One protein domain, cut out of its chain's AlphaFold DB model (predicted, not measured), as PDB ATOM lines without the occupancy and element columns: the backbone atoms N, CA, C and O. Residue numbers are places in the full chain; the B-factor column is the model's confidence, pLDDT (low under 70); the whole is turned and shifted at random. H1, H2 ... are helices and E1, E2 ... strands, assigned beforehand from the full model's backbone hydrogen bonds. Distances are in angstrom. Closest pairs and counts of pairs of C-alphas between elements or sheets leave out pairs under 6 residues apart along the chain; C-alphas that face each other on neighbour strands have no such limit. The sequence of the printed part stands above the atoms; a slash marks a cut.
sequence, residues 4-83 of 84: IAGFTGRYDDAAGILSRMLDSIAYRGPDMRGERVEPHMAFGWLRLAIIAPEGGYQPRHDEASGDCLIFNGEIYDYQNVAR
ATOM      1  N   ILE A   4      -3.261  16.078  27.048       97.69
ATOM      2  CA  ILE A   4      -3.832  17.320  26.513       97.69
ATOM      3  C   ILE A   4      -2.994  17.774  25.319       97.69
ATOM      4  O   ILE A   4      -1.774  17.603  25.318       97.69
ATOM      5  N   ALA A   5      -3.643  18.345  24.314       98.06
ATOM      6  CA  ALA A   5      -2.997  18.945  23.154       98.06
ATOM      7  C   ALA A   5      -3.812  20.156  22.696       98.06
ATOM      8  O   ALA A   5      -5.032  20.160  22.830       98.06
ATOM      9  N   GLY A   6      -3.157  21.172  22.146       97.31
ATOM     10  CA  GLY A   6      -3.853  22.325  21.592       97.31
ATOM     11  C   GLY A   6      -2.909  23.397  21.073       97.31
ATOM     12  O   GLY A   6      -1.703  23.353  21.318       97.31
ATOM     13  N   PHE A   7      -3.473  24.346  20.339       98.19
ATOM     14  CA  PHE A   7      -2.777  25.486  19.759       98.19
ATOM     15  C   PHE A   7      -3.736  26.668  19.583       98.19
ATOM     16  O   PHE A   7      -4.954  26.500  19.491       98.19
ATOM     17  N   THR A   8      -3.176  27.874  19.527       98.00
ATOM     18  CA  THR A   8      -3.895  29.118  19.227       98.00
ATOM     19  C   THR A   8      -3.544  29.606  17.823       98.00
ATOM     20  O   THR A   8      -2.499  29.259  17.279       98.00
ATOM     21  N   GLY A   9      -4.419  30.412  17.227       96.62
ATOM     22  CA  GLY A   9      -4.293  30.905  15.856       96.62
ATOM     23  C   GLY A   9      -5.316  30.288  14.903       96.62
ATOM     24  O   GLY A   9      -6.117  29.434  15.281       96.62
ATOM     25  N   ARG A  10      -5.303  30.762  13.653       95.88
ATOM     26  CA  ARG A  10      -6.189  30.281  12.587       95.88
ATOM     27  C   ARG A  10      -5.391  29.423  11.614       95.88
ATOM     28  O   ARG A  10      -4.410  29.893  11.046       95.88
ATOM     29  N   TYR A  11      -5.845  28.193  11.416       96.00
ATOM     30  CA  TYR A  11      -5.243  27.221  10.511       96.00
ATOM     31  C   TYR A  11      -6.339  26.603   9.651       96.00
ATOM     32  O   TYR A  11      -7.425  26.327  10.159       96.00
ATOM     33  N   ASP A  12      -6.049  26.363   8.372       95.75
ATOM     34  CA  ASP A  12      -7.039  25.822   7.434       95.75
ATOM     35  C   ASP A  12      -7.495  24.402   7.819       95.75
ATOM     36  O   ASP A  12      -8.679  24.092   7.735       95.75
ATOM     37  N   ASP A  13      -6.577  23.564   8.318       97.31
ATOM     38  CA  ASP A  13      -6.847  22.197   8.802       97.31
ATOM     39  C   ASP A  13      -6.669  22.088  10.328       97.31
ATOM     40  O   ASP A  13      -5.968  21.213  10.838       97.31
ATOM     41  N   ALA A  14      -7.259  23.010  11.095       98.06
ATOM     42  CA  ALA A  14      -7.120  22.986  12.554       98.06
ATOM     43  C   ALA A  14      -7.571  21.640  13.167       98.06
ATOM     44  O   ALA A  14      -6.908  21.109  14.059       98.06
ATOM     45  N   ALA A  15      -8.652  21.051  12.645       98.12
ATOM     46  CA  ALA A  15      -9.156  19.757  13.100       98.12
ATOM     47  C   ALA A  15      -8.166  18.612  12.823       98.12
ATOM     48  O   ALA A  15      -7.830  17.854  13.733       98.12
ATOM     49  N   GLY A  16      -7.640  18.497  11.599       98.50
ATOM     50  CA  GLY A  16      -6.691  17.436  11.265       98.50
ATOM     51  C   GLY A  16      -5.356  17.588  11.990       98.50
ATOM     52  O   GLY A  16      -4.776  16.588  12.420       98.50
ATOM     53  N   ILE A  17      -4.874  18.820  12.184       98.38
ATOM     54  CA  ILE A  17      -3.685  19.093  13.005       98.38
ATOM     55  C   ILE A  17      -3.913  18.609  14.440       98.38
ATOM     56  O   ILE A  17      -3.088  17.854  14.958       98.38
ATOM     57  N   LEU A  18      -5.037  18.989  15.059       98.62
ATOM     58  CA  LEU A  18      -5.359  18.596  16.430       98.62
ATOM     59  C   LEU A  18      -5.475  17.072  16.575       98.62
ATOM     60  O   LEU A  18      -4.870  16.508  17.487       98.62
ATOM     61  N   SER A  19      -6.174  16.401  15.653       98.50
ATOM     62  CA  SER A  19      -6.295  14.938  15.666       98.50
ATOM     63  C   SER A  19      -4.924  14.267  15.655       98.50
ATOM     64  O   SER A  19      -4.659  13.415  16.497       98.50
ATOM     65  N   ARG A  20      -4.011  14.690  14.766       98.62
ATOM     66  CA  ARG A  20      -2.655  14.114  14.687       98.62
ATOM     67  C   ARG A  20      -1.844  14.350  15.962       98.62
ATOM     68  O   ARG A  20      -1.084  13.475  16.376       98.62
ATOM     69  N   MET A  21      -2.007  15.513  16.600       98.31
ATOM     70  CA  MET A  21      -1.381  15.781  17.898       98.31
ATOM     71  C   MET A  21      -1.892  14.805  18.962       98.31
ATOM     72  O   MET A  21      -1.081  14.233  19.686       98.31
ATOM     73  N   LEU A  22      -3.204  14.563  19.032       98.38
ATOM     74  CA  LEU A  22      -3.788  13.615  19.985       98.38
ATOM     75  C   LEU A  22      -3.395  12.166  19.691       98.38
ATOM     76  O   LEU A  22      -3.056  11.437  20.620       98.38
ATOM     77  N   ASP A  23      -3.369  11.761  18.421       98.19
ATOM     78  CA  ASP A  23      -2.967  10.413  18.012       98.19
ATOM     79  C   ASP A  23      -1.539  10.088  18.479       98.19
ATOM     80  O   ASP A  23      -1.278   8.990  18.973       98.19
ATOM     81  N   SER A  24      -0.629  11.070  18.431       98.25
ATOM     82  CA  SER A  24       0.758  10.910  18.901       98.25
ATOM     83  C   SER A  24       0.881  10.597  20.399       98.25
ATOM     84  O   SER A  24       1.897  10.056  20.836       98.25
ATOM     85  N   ILE A  25      -0.156  10.902  21.185       97.50
ATOM     86  CA  ILE A  25      -0.215  10.673  22.632       97.50
ATOM     87  C   ILE A  25      -1.398   9.785  23.049       97.50
ATOM     88  O   ILE A  25      -1.718   9.724  24.238       97.50
ATOM     89  N   ALA A  26      -2.024   9.062  22.109       96.81
ATOM     90  CA  ALA A  26      -3.243   8.270  22.330       96.81
ATOM     91  C   ALA A  26      -3.135   7.288  23.512       96.81
ATOM     92  O   ALA A  26      -4.077   7.122  24.286       96.81
ATOM     93  N   TYR A  27      -1.951   6.702  23.713       95.69
ATOM     94  CA  TYR A  27      -1.651   5.753  24.791       95.69
ATOM     95  C   TYR A  27      -1.837   6.321  26.211       95.69
ATOM     96  O   TYR A  27      -1.851   5.568  27.183       95.69
ATOM     97  N   ARG A  28      -1.947   7.646  26.362       96.19
ATOM     98  CA  ARG A  28      -2.083   8.311  27.663       96.19
ATOM     99  C   ARG A  28      -3.495   8.196  28.252       96.19
ATOM    100  O   ARG A  28      -3.642   8.142  29.473       96.19
ATOM    101  N   GLY A  29      -4.533   8.135  27.423       93.88
ATOM    102  CA  GLY A  29      -5.920   8.152  27.894       93.88
ATOM    103  C   GLY A  29      -6.830   7.245  27.074       93.88
ATOM    104  O   GLY A  29      -7.493   7.746  26.170       93.88
ATOM    105  N   PRO A  30      -6.860   5.935  27.376       92.69
ATOM    106  CA  PRO A  30      -7.622   4.955  26.605       92.69
ATOM    107  C   PRO A  30      -9.141   5.028  26.828       92.69
ATOM    108  O   PRO A  30      -9.885   4.462  26.035       92.69
ATOM    109  N   ASP A  31      -9.612   5.711  27.876       93.62
ATOM    110  CA  ASP A  31     -11.020   5.637  28.283       93.62
ATOM    111  C   ASP A  31     -11.906   6.653  27.559       93.62
ATOM    112  O   ASP A  31     -13.108   6.445  27.411       93.62
ATOM    113  N   MET A  32     -11.338   7.787  27.135       92.75
ATOM    114  CA  MET A  32     -12.087   8.837  26.442       92.75
ATOM    115  C   MET A  32     -11.164   9.760  25.659       92.75
ATOM    116  O   MET A  32     -10.071  10.100  26.111       92.75
ATOM    117  N   ARG A  33     -11.676  10.237  24.526       95.75
ATOM    118  CA  ARG A  33     -11.083  11.271  23.682       95.75
ATOM    119  C   ARG A  33     -12.108  12.373  23.445       95.75
ATOM    120  O   ARG A  33     -13.284  12.075  23.246       95.75
ATOM    121  N   GLY A  34     -11.656  13.619  23.425       96.19
ATOM    122  CA  GLY A  34     -12.474  14.739  22.985       96.19
ATOM    123  C   GLY A  34     -11.641  15.851  22.370       96.19
ATOM    124  O   GLY A  34     -10.447  15.986  22.639       96.19
ATOM    125  N   GLU A  35     -12.287  16.615  21.498       97.44
ATOM    126  CA  GLU A  35     -11.687  17.650  20.665       97.44
ATOM    127  C   GLU A  35     -12.638  18.835  20.569       97.44
ATOM    128  O   GLU A  35     -13.858  18.666  20.512       97.44
ATOM    129  N   ARG A  36     -12.074  20.038  20.526       96.81
ATOM    130  CA  ARG A  36     -12.800  21.276  20.294       96.81
ATOM    131  C   ARG A  36     -11.985  22.184  19.386       96.81
ATOM    132  O   ARG A  36     -10.821  22.469  19.660       96.81
ATOM    133  N   VAL A  37     -12.616  22.635  18.307       97.31
ATOM    134  CA  VAL A  37     -12.035  23.550  17.323       97.31
ATOM    135  C   VAL A  37     -12.886  24.809  17.296       97.31
ATOM    136  O   VAL A  37     -14.097  24.742  17.119       97.31
ATOM    137  N   GLU A  38     -12.232  25.945  17.476       95.25
ATOM    138  CA  GLU A  38     -12.806  27.285  17.512       95.25
ATOM    139  C   GLU A  38     -12.099  28.173  16.472       95.25
ATOM    140  O   GLU A  38     -11.011  27.827  16.000       95.25
ATOM    141  N   PRO A  39     -12.646  29.354  16.119       94.31
ATOM    142  CA  PRO A  39     -12.064  30.215  15.083       94.31
ATOM    143  C   PRO A  39     -10.586  30.601  15.287       94.31
ATOM    144  O   PRO A  39      -9.877  30.857  14.311       94.31
ATOM    145  N   HIS A  40     -10.124  30.655  16.541       96.50
ATOM    146  CA  HIS A  40      -8.777  31.109  16.915       96.50
ATOM    147  C   HIS A  40      -8.032  30.156  17.857       96.50
ATOM    148  O   HIS A  40      -6.983  30.522  18.390       96.50
ATOM    149  N   MET A  41      -8.564  28.959  18.099       97.12
ATOM    150  CA  MET A  41      -7.898  27.952  18.920       97.12
ATOM    151  C   MET A  41      -8.446  26.560  18.639       97.12
ATOM    152  O   MET A  41      -9.598  26.400  18.253       97.12
ATOM    153  N   ALA A  42      -7.637  25.545  18.900       98.00
ATOM    154  CA  ALA A  42      -8.080  24.164  18.931       98.00
ATOM    155  C   ALA A  42      -7.434  23.467  20.124       98.00
ATOM    156  O   ALA A  42      -6.256  23.680  20.408       98.00
ATOM    157  N   PHE A  43      -8.192  22.637  20.828       98.06
ATOM    158  CA  PHE A  43      -7.680  21.856  21.944       98.06
ATOM    159  C   PHE A  43      -8.418  20.533  22.077       98.06
ATOM    160  O   PHE A  43      -9.569  20.388  21.677       98.06
ATOM    161  N   GLY A  44      -7.756  19.560  22.678       97.81
ATOM    162  CA  GLY A  44      -8.303  18.239  22.896       97.81
ATOM    163  C   GLY A  44      -7.663  17.560  24.091       97.81
ATOM    164  O   GLY A  44      -6.638  17.999  24.624       97.81
ATOM    165  N   TRP A  45      -8.299  16.485  24.528       97.38
ATOM    166  CA  TRP A  45      -7.913  15.744  25.717       97.38
ATOM    167  C   TRP A  45      -8.121  14.245  25.519       97.38
ATOM    168  O   TRP A  45      -8.990  13.789  24.775       97.38
ATOM    169  N   LEU A  46      -7.307  13.482  26.238       96.88
ATOM    170  CA  LEU A  46      -7.383  12.035  26.372       96.88
ATOM    171  C   LEU A  46      -7.481  11.716  27.855       96.88
ATOM    172  O   LEU A  46      -6.675  12.218  28.642       96.88
ATOM    173  N   ARG A  47      -8.428  10.876  28.257       94.50
ATOM    174  CA  ARG A  47      -8.690  10.594  29.669       94.50
ATOM    175  C   ARG A  47      -8.281   9.177  30.042       94.50
ATOM    176  O   ARG A  47      -8.634   8.221  29.362       94.50
ATOM    177  N   LEU A  48      -7.584   9.071  31.169       92.88
ATOM    178  CA  LEU A  48      -7.500   7.855  31.966       92.88
ATOM    179  C   LEU A  48      -8.363   8.071  33.219       92.88
ATOM    180  O   LEU A  48      -8.103   8.979  34.010       92.88
ATOM    181  N   ALA A  49      -9.418   7.286  33.369       90.81
ATOM    182  CA  ALA A  49     -10.447   7.412  34.383       90.81
ATOM    183  C   ALA A  49      -9.996   6.771  35.707       90.81
ATOM    184  O   ALA A  49     -10.307   5.620  35.990       90.81
ATOM    185  N   ILE A  50      -9.266   7.534  36.526       87.75
ATOM    186  CA  ILE A  50      -8.814   7.095  37.862       87.75
ATOM    187  C   ILE A  50      -9.786   7.572  38.950       87.75
ATOM    188  O   ILE A  50     -10.338   6.770  39.699       87.75
ATOM    189  N   ILE A  51     -10.027   8.885  39.022       86.69
ATOM    190  CA  ILE A  51     -10.964   9.510  39.968       86.69
ATOM    191  C   ILE A  51     -12.235   9.926  39.219       86.69
ATOM    192  O   ILE A  51     -12.170  10.465  38.110       86.69
ATOM    193  N   ALA A  52     -13.389   9.685  39.850       84.12
ATOM    194  CA  ALA A  52     -14.723   9.980  39.321       84.12
ATOM    195  C   ALA A  52     -14.951   9.403  37.905       84.12
ATOM    196  O   ALA A  52     -15.181  10.163  36.962       84.12
ATOM    197  N   PRO A  53     -14.872   8.075  37.702       87.12
ATOM    198  CA  PRO A  53     -14.946   7.459  36.373       87.12
ATOM    199  C   PRO A  53     -16.198   7.863  35.578       87.12
ATOM    200  O   PRO A  53     -16.062   8.192  34.402       87.12
ATOM    201  N   GLU A  54     -17.351   7.972  36.243       85.06
ATOM    202  CA  GLU A  54     -18.655   8.310  35.647       85.06
ATOM    203  C   GLU A  54     -19.025   9.806  35.707       85.06
ATOM    204  O   GLU A  54     -20.074  10.192  35.214       85.06
ATOM    205  N   GLY A  55     -18.204  10.668  36.317       82.25
ATOM    206  CA  GLY A  55     -18.540  12.095  36.510       82.25
ATOM    207  C   GLY A  55     -17.408  13.075  36.202       82.25
ATOM    208  O   GLY A  55     -17.604  14.288  36.162       82.25
ATOM    209  N   GLY A  56     -16.202  12.565  35.965       85.88
ATOM    210  CA  GLY A  56     -15.007  13.339  35.642       85.88
ATOM    211  C   GLY A  56     -14.848  13.614  34.149       85.88
ATOM    212  O   GLY A  56     -13.714  13.609  33.664       85.88
ATOM    213  N   TYR A  57     -15.955  13.788  33.419       89.19
ATOM    214  CA  TYR A  57     -15.934  14.150  32.002       89.19
ATOM    215  C   TYR A  57     -15.225  15.491  31.801       89.19
ATOM    216  O   TYR A  57     -15.296  16.392  32.642       89.19
ATOM    217  N   GLN A  58     -14.524  15.593  30.678       92.44
ATOM    218  CA  GLN A  58     -13.871  16.811  30.219       92.44
ATOM    219  C   GLN A  58     -14.404  17.141  28.813       92.44
ATOM    220  O   GLN A  58     -14.792  16.207  28.104       92.44
ATOM    221  N   PRO A  59     -14.475  18.429  28.435       94.25
ATOM    222  CA  PRO A  59     -14.042  19.589  29.207       94.25
ATOM    223  C   PRO A  59     -15.050  19.932  30.310       94.25
ATOM    224  O   PRO A  59     -16.212  19.530  30.267       94.25
ATOM    225  N   ARG A  60     -14.600  20.670  31.324       93.00
ATOM    226  CA  ARG A  60     -15.486  21.252  32.335       93.00
ATOM    227  C   ARG A  60     -15.830  22.668  31.911       93.00
ATOM    228  O   ARG A  60     -14.927  23.457  31.654       93.00
ATOM    229  N   HIS A  61     -17.122  22.955  31.844       93.75
ATOM    230  CA  HIS A  61     -17.646  24.277  31.540       93.75
ATOM    231  C   HIS A  61     -18.217  24.908  32.799       93.75
ATOM    232  O   HIS A  61     -18.933  24.243  33.548       93.75
ATOM    233  N   ASP A  62     -17.900  26.177  33.008       94.69
ATOM    234  CA  ASP A  62     -18.607  27.029  33.950       94.69
ATOM    235  C   ASP A  62     -19.535  27.951  33.154       94.69
ATOM    236  O   ASP A  62     -19.091  28.782  32.365       94.69
ATOM    237  N   GLU A  63     -20.843  27.766  33.326       94.62
ATOM    238  CA  GLU A  63     -21.863  28.529  32.604       94.62
ATOM    239  C   GLU A  63     -21.916  30.003  33.028       94.62
ATOM    240  O   GLU A  63     -22.349  30.844  32.242       94.62
ATOM    241  N   ALA A  64     -21.477  30.333  34.247       95.31
ATOM    242  CA  ALA A  64     -21.535  31.696  34.764       95.31
ATOM    243  C   ALA A  64     -20.385  32.561  34.233       95.31
ATOM    244  O   ALA A  64     -20.601  33.713  33.856       95.31
ATOM    245  N   SER A  65     -19.168  32.012  34.198       95.81
ATOM    246  CA  SER A  65     -17.980  32.702  33.674       95.81
ATOM    247  C   SER A  65     -17.796  32.518  32.165       95.81
ATOM    248  O   SER A  65     -17.193  33.366  31.510       95.81
ATOM    249  N   GLY A  66     -18.323  31.426  31.602       93.19
ATOM    250  CA  GLY A  66     -18.025  30.988  30.240       93.19
ATOM    251  C   GLY A  66     -16.689  30.248  30.121       93.19
ATOM    252  O   GLY A  66     -16.284  29.905  29.006       93.19
ATOM    253  N   ASP A  67     -16.008  29.980  31.240       94.50
ATOM    254  CA  ASP A  67     -14.705  29.329  31.239       94.50
ATOM    255  C   ASP A  67     -14.804  27.846  30.854       94.50
ATOM    256  O   ASP A  67     -15.782  27.137  31.118       94.50
ATOM    257  N   CYS A  68     -13.742  27.359  30.214       93.94
ATOM    258  CA  CYS A  68     -13.596  25.973  29.793       93.94
ATOM    259  C   CYS A  68     -12.259  25.419  30.283       93.94
ATOM    260  O   CYS A  68     -11.199  25.944  29.945       93.94
ATOM    261  N   LEU A  69     -12.304  24.309  31.020       94.50
ATOM    262  CA  LEU A  69     -11.133  23.672  31.606       94.50
ATOM    263  C   LEU A  69     -10.940  22.248  31.078       94.50
ATOM    264  O   LEU A  69     -11.833  21.400  31.154       94.50
ATOM    265  N   ILE A  70      -9.716  21.971  30.634       95.25
ATOM    266  CA  ILE A  70      -9.164  20.622  30.486       95.25
ATOM    267  C   ILE A  70      -7.969  20.481  31.424       95.25
ATOM    268  O   ILE A  70      -7.245  21.446  31.673       95.25
ATOM    269  N   PHE A  71      -7.755  19.287  31.961       93.81
ATOM    270  CA  PHE A  71      -6.748  19.060  32.989       93.81
ATOM    271  C   PHE A  71      -6.104  17.680  32.857       93.81
ATOM    272  O   PHE A  71      -6.784  16.652  32.775       93.81
ATOM    273  N   ASN A  72      -4.771  17.659  32.902       94.38
ATOM    274  CA  ASN A  72      -3.981  16.451  33.078       94.38
ATOM    275  C   ASN A  72      -3.154  16.556  34.365       94.38
ATOM    276  O   ASN A  72      -2.151  17.258  34.408       94.38
ATOM    277  N   GLY A  73      -3.557  15.799  35.382       92.00
ATOM    278  CA  GLY A  73      -2.862  15.707  36.659       92.00
ATOM    279  C   GLY A  73      -3.795  15.177  37.741       92.00
ATOM    280  O   GLY A  73      -4.876  14.668  37.442       92.00
ATOM    281  N   GLU A  74      -3.379  15.339  38.991       93.94
ATOM    282  CA  GLU A  74      -4.157  15.001  40.178       93.94
ATOM    283  C   GLU A  74      -4.058  16.165  41.166       93.94
ATOM    284  O   GLU A  74      -2.965  16.630  41.484       93.94
ATOM    285  N   ILE A  75      -5.204  16.656  41.640       92.81
ATOM    286  CA  ILE A  75      -5.257  17.633  42.730       92.81
ATOM    287  C   ILE A  75      -5.513  16.832  44.002       92.81
ATOM    288  O   ILE A  75      -6.652  16.475  44.290       92.81
ATOM    289  N   TYR A  76      -4.453  16.506  44.742       93.56
ATOM    290  CA  TYR A  76      -4.561  15.615  45.904       93.56
ATOM    291  C   TYR A  76      -5.502  16.156  46.983       93.56
ATOM    292  O   TYR A  76      -6.304  15.405  47.530       93.56
ATOM    293  N   ASP A  77      -5.463  17.465  47.229       95.12
ATOM    294  CA  ASP A  77      -6.255  18.119  48.274       95.12
ATOM    295  C   ASP A  77      -7.583  18.717  47.762       95.12
ATOM    296  O   ASP A  77      -8.118  19.677  48.321       95.12
ATOM    297  N   TYR A  78      -8.138  18.171  46.669       93.44
ATOM    298  CA  TYR A  78      -9.318  18.747  46.002       93.44
ATOM    299  C   TYR A  78     -10.539  18.878  46.922       93.44
ATOM    300  O   TYR A  78     -11.357  19.770  46.727       93.44
ATOM    301  N   GLN A  79     -10.668  18.020  47.937       93.62
ATOM    302  CA  GLN A  79     -11.782  18.063  48.889       93.62
ATOM    303  C   GLN A  79     -11.718  19.275  49.822       93.62
ATOM    304  O   GLN A  79     -12.756  19.778  50.247       93.62
ATOM    305  N   ASN A  80     -10.517  19.738  50.174       96.19
ATOM    306  CA  ASN A  80     -10.356  20.949  50.973       96.19
ATOM    307  C   ASN A  80     -10.468  22.188  50.095       96.19
ATOM    308  O   ASN A  80     -11.181  23.113  50.467       96.19
ATOM    309  N   VAL A  81      -9.849  22.170  48.910       93.62
ATOM    310  CA  VAL A  81      -9.954  23.267  47.936       93.62
ATOM    311  C   VAL A  81     -11.409  23.523  47.535       93.62
ATOM    312  O   VAL A  81     -11.829  24.668  47.496       93.62
ATOM    313  N   ALA A  82     -12.214  22.478  47.314       89.75
ATOM    314  CA  ALA A  82     -13.625  22.623  46.938       89.75
ATOM    315  C   ALA A  82     -14.542  23.145  48.062       89.75
ATOM    316  O   ALA A  82     -15.725  23.375  47.819       89.75
ATOM    317  N   ARG A  83     -14.037  23.265  49.297       92.94
ATOM    318  CA  ARG A  83     -14.774  23.803  50.452       92.94
ATOM    319  C   ARG A  83     -14.406  25.250  50.785       92.94
ATOM    320  O   ARG A  83     -15.010  25.804  51.702       92.94
TER     321      ARG A  83
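What this domain is: This is residues 4 to 83 of the 84 residues of a protein of Rhodospirillaceae bacterium (UniProt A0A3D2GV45). A small sheet of three antiparallel strands with H1 over one face makes one end of the domain, in two layers, a sheet with a helix on one face. From it a long stretch with no named element, residues 48 to 77, leads away, and residues 75 to 83, with H2 at 78 to 81, stick out at the far end. The printed part has 80 residues with three named strands and two named helices, in the order E1, H1, E2, E3, H2; the sheet's order is E1, E3, E2. The class is mixed, helices and strands, with under half of the residues in named elements. The whole is only just loose, close to compact, with a radius of gyration of the C-alphas of 14.0 A and spans of 43 by 32 by 18 A.

How they stand to each other: Edge strand E1, residues 4 to 8, is the antiparallel neighbour of inner strand E3, residues 41 to 47, at 179 degrees; N 7 and O 42 are 2.9 A apart, within hydrogen-bond range. H1, residues 14 to 23, is on the sheet at a height of 8.0 A, over E3 and only just not over E2, on which 2 of its C-alphas fall. It runs along the strands, at 24 degrees to E3 on the local plane; their closest C-alphas, of Ala 14 and Ala 42, are 6.6 A apart. Every O i to N i+4 pair in H1 is within hydrogen-bond range. E2, residues 32 to 38, the other edge strand, forms a hairpin with E3, with N 36 and O 43 2.8 A apart. E1, H1 and E2 form a split strand-helix-strand unit, two strands running the same way with E3 between them, and its crossover is right-handed. H2, residues 78 to 81, too short for an O i to N i+4 pair, is not on the sheet and is apart from H1.

Where its parts are: E1 begins at C-alpha 4, (-3.832, 17.320, 26.513), and H1 is 14.3 A long. E2 and E3 are 20.5 A and 20.4 A from first to last C-alpha. H2 ends at C-alpha 81, (-9.954, 23.267, 47.936).

The domain as a whole: The C-alphas farthest apart, of Asp 12 and Asn 80, are 43.9 A apart. The link from E3 to H2 is long, with 30 residues, in which residues 60 to 61 pair antiparallel with 68 to 69. The printed part has no cut, and no printed residue is under 70 in pLDDT.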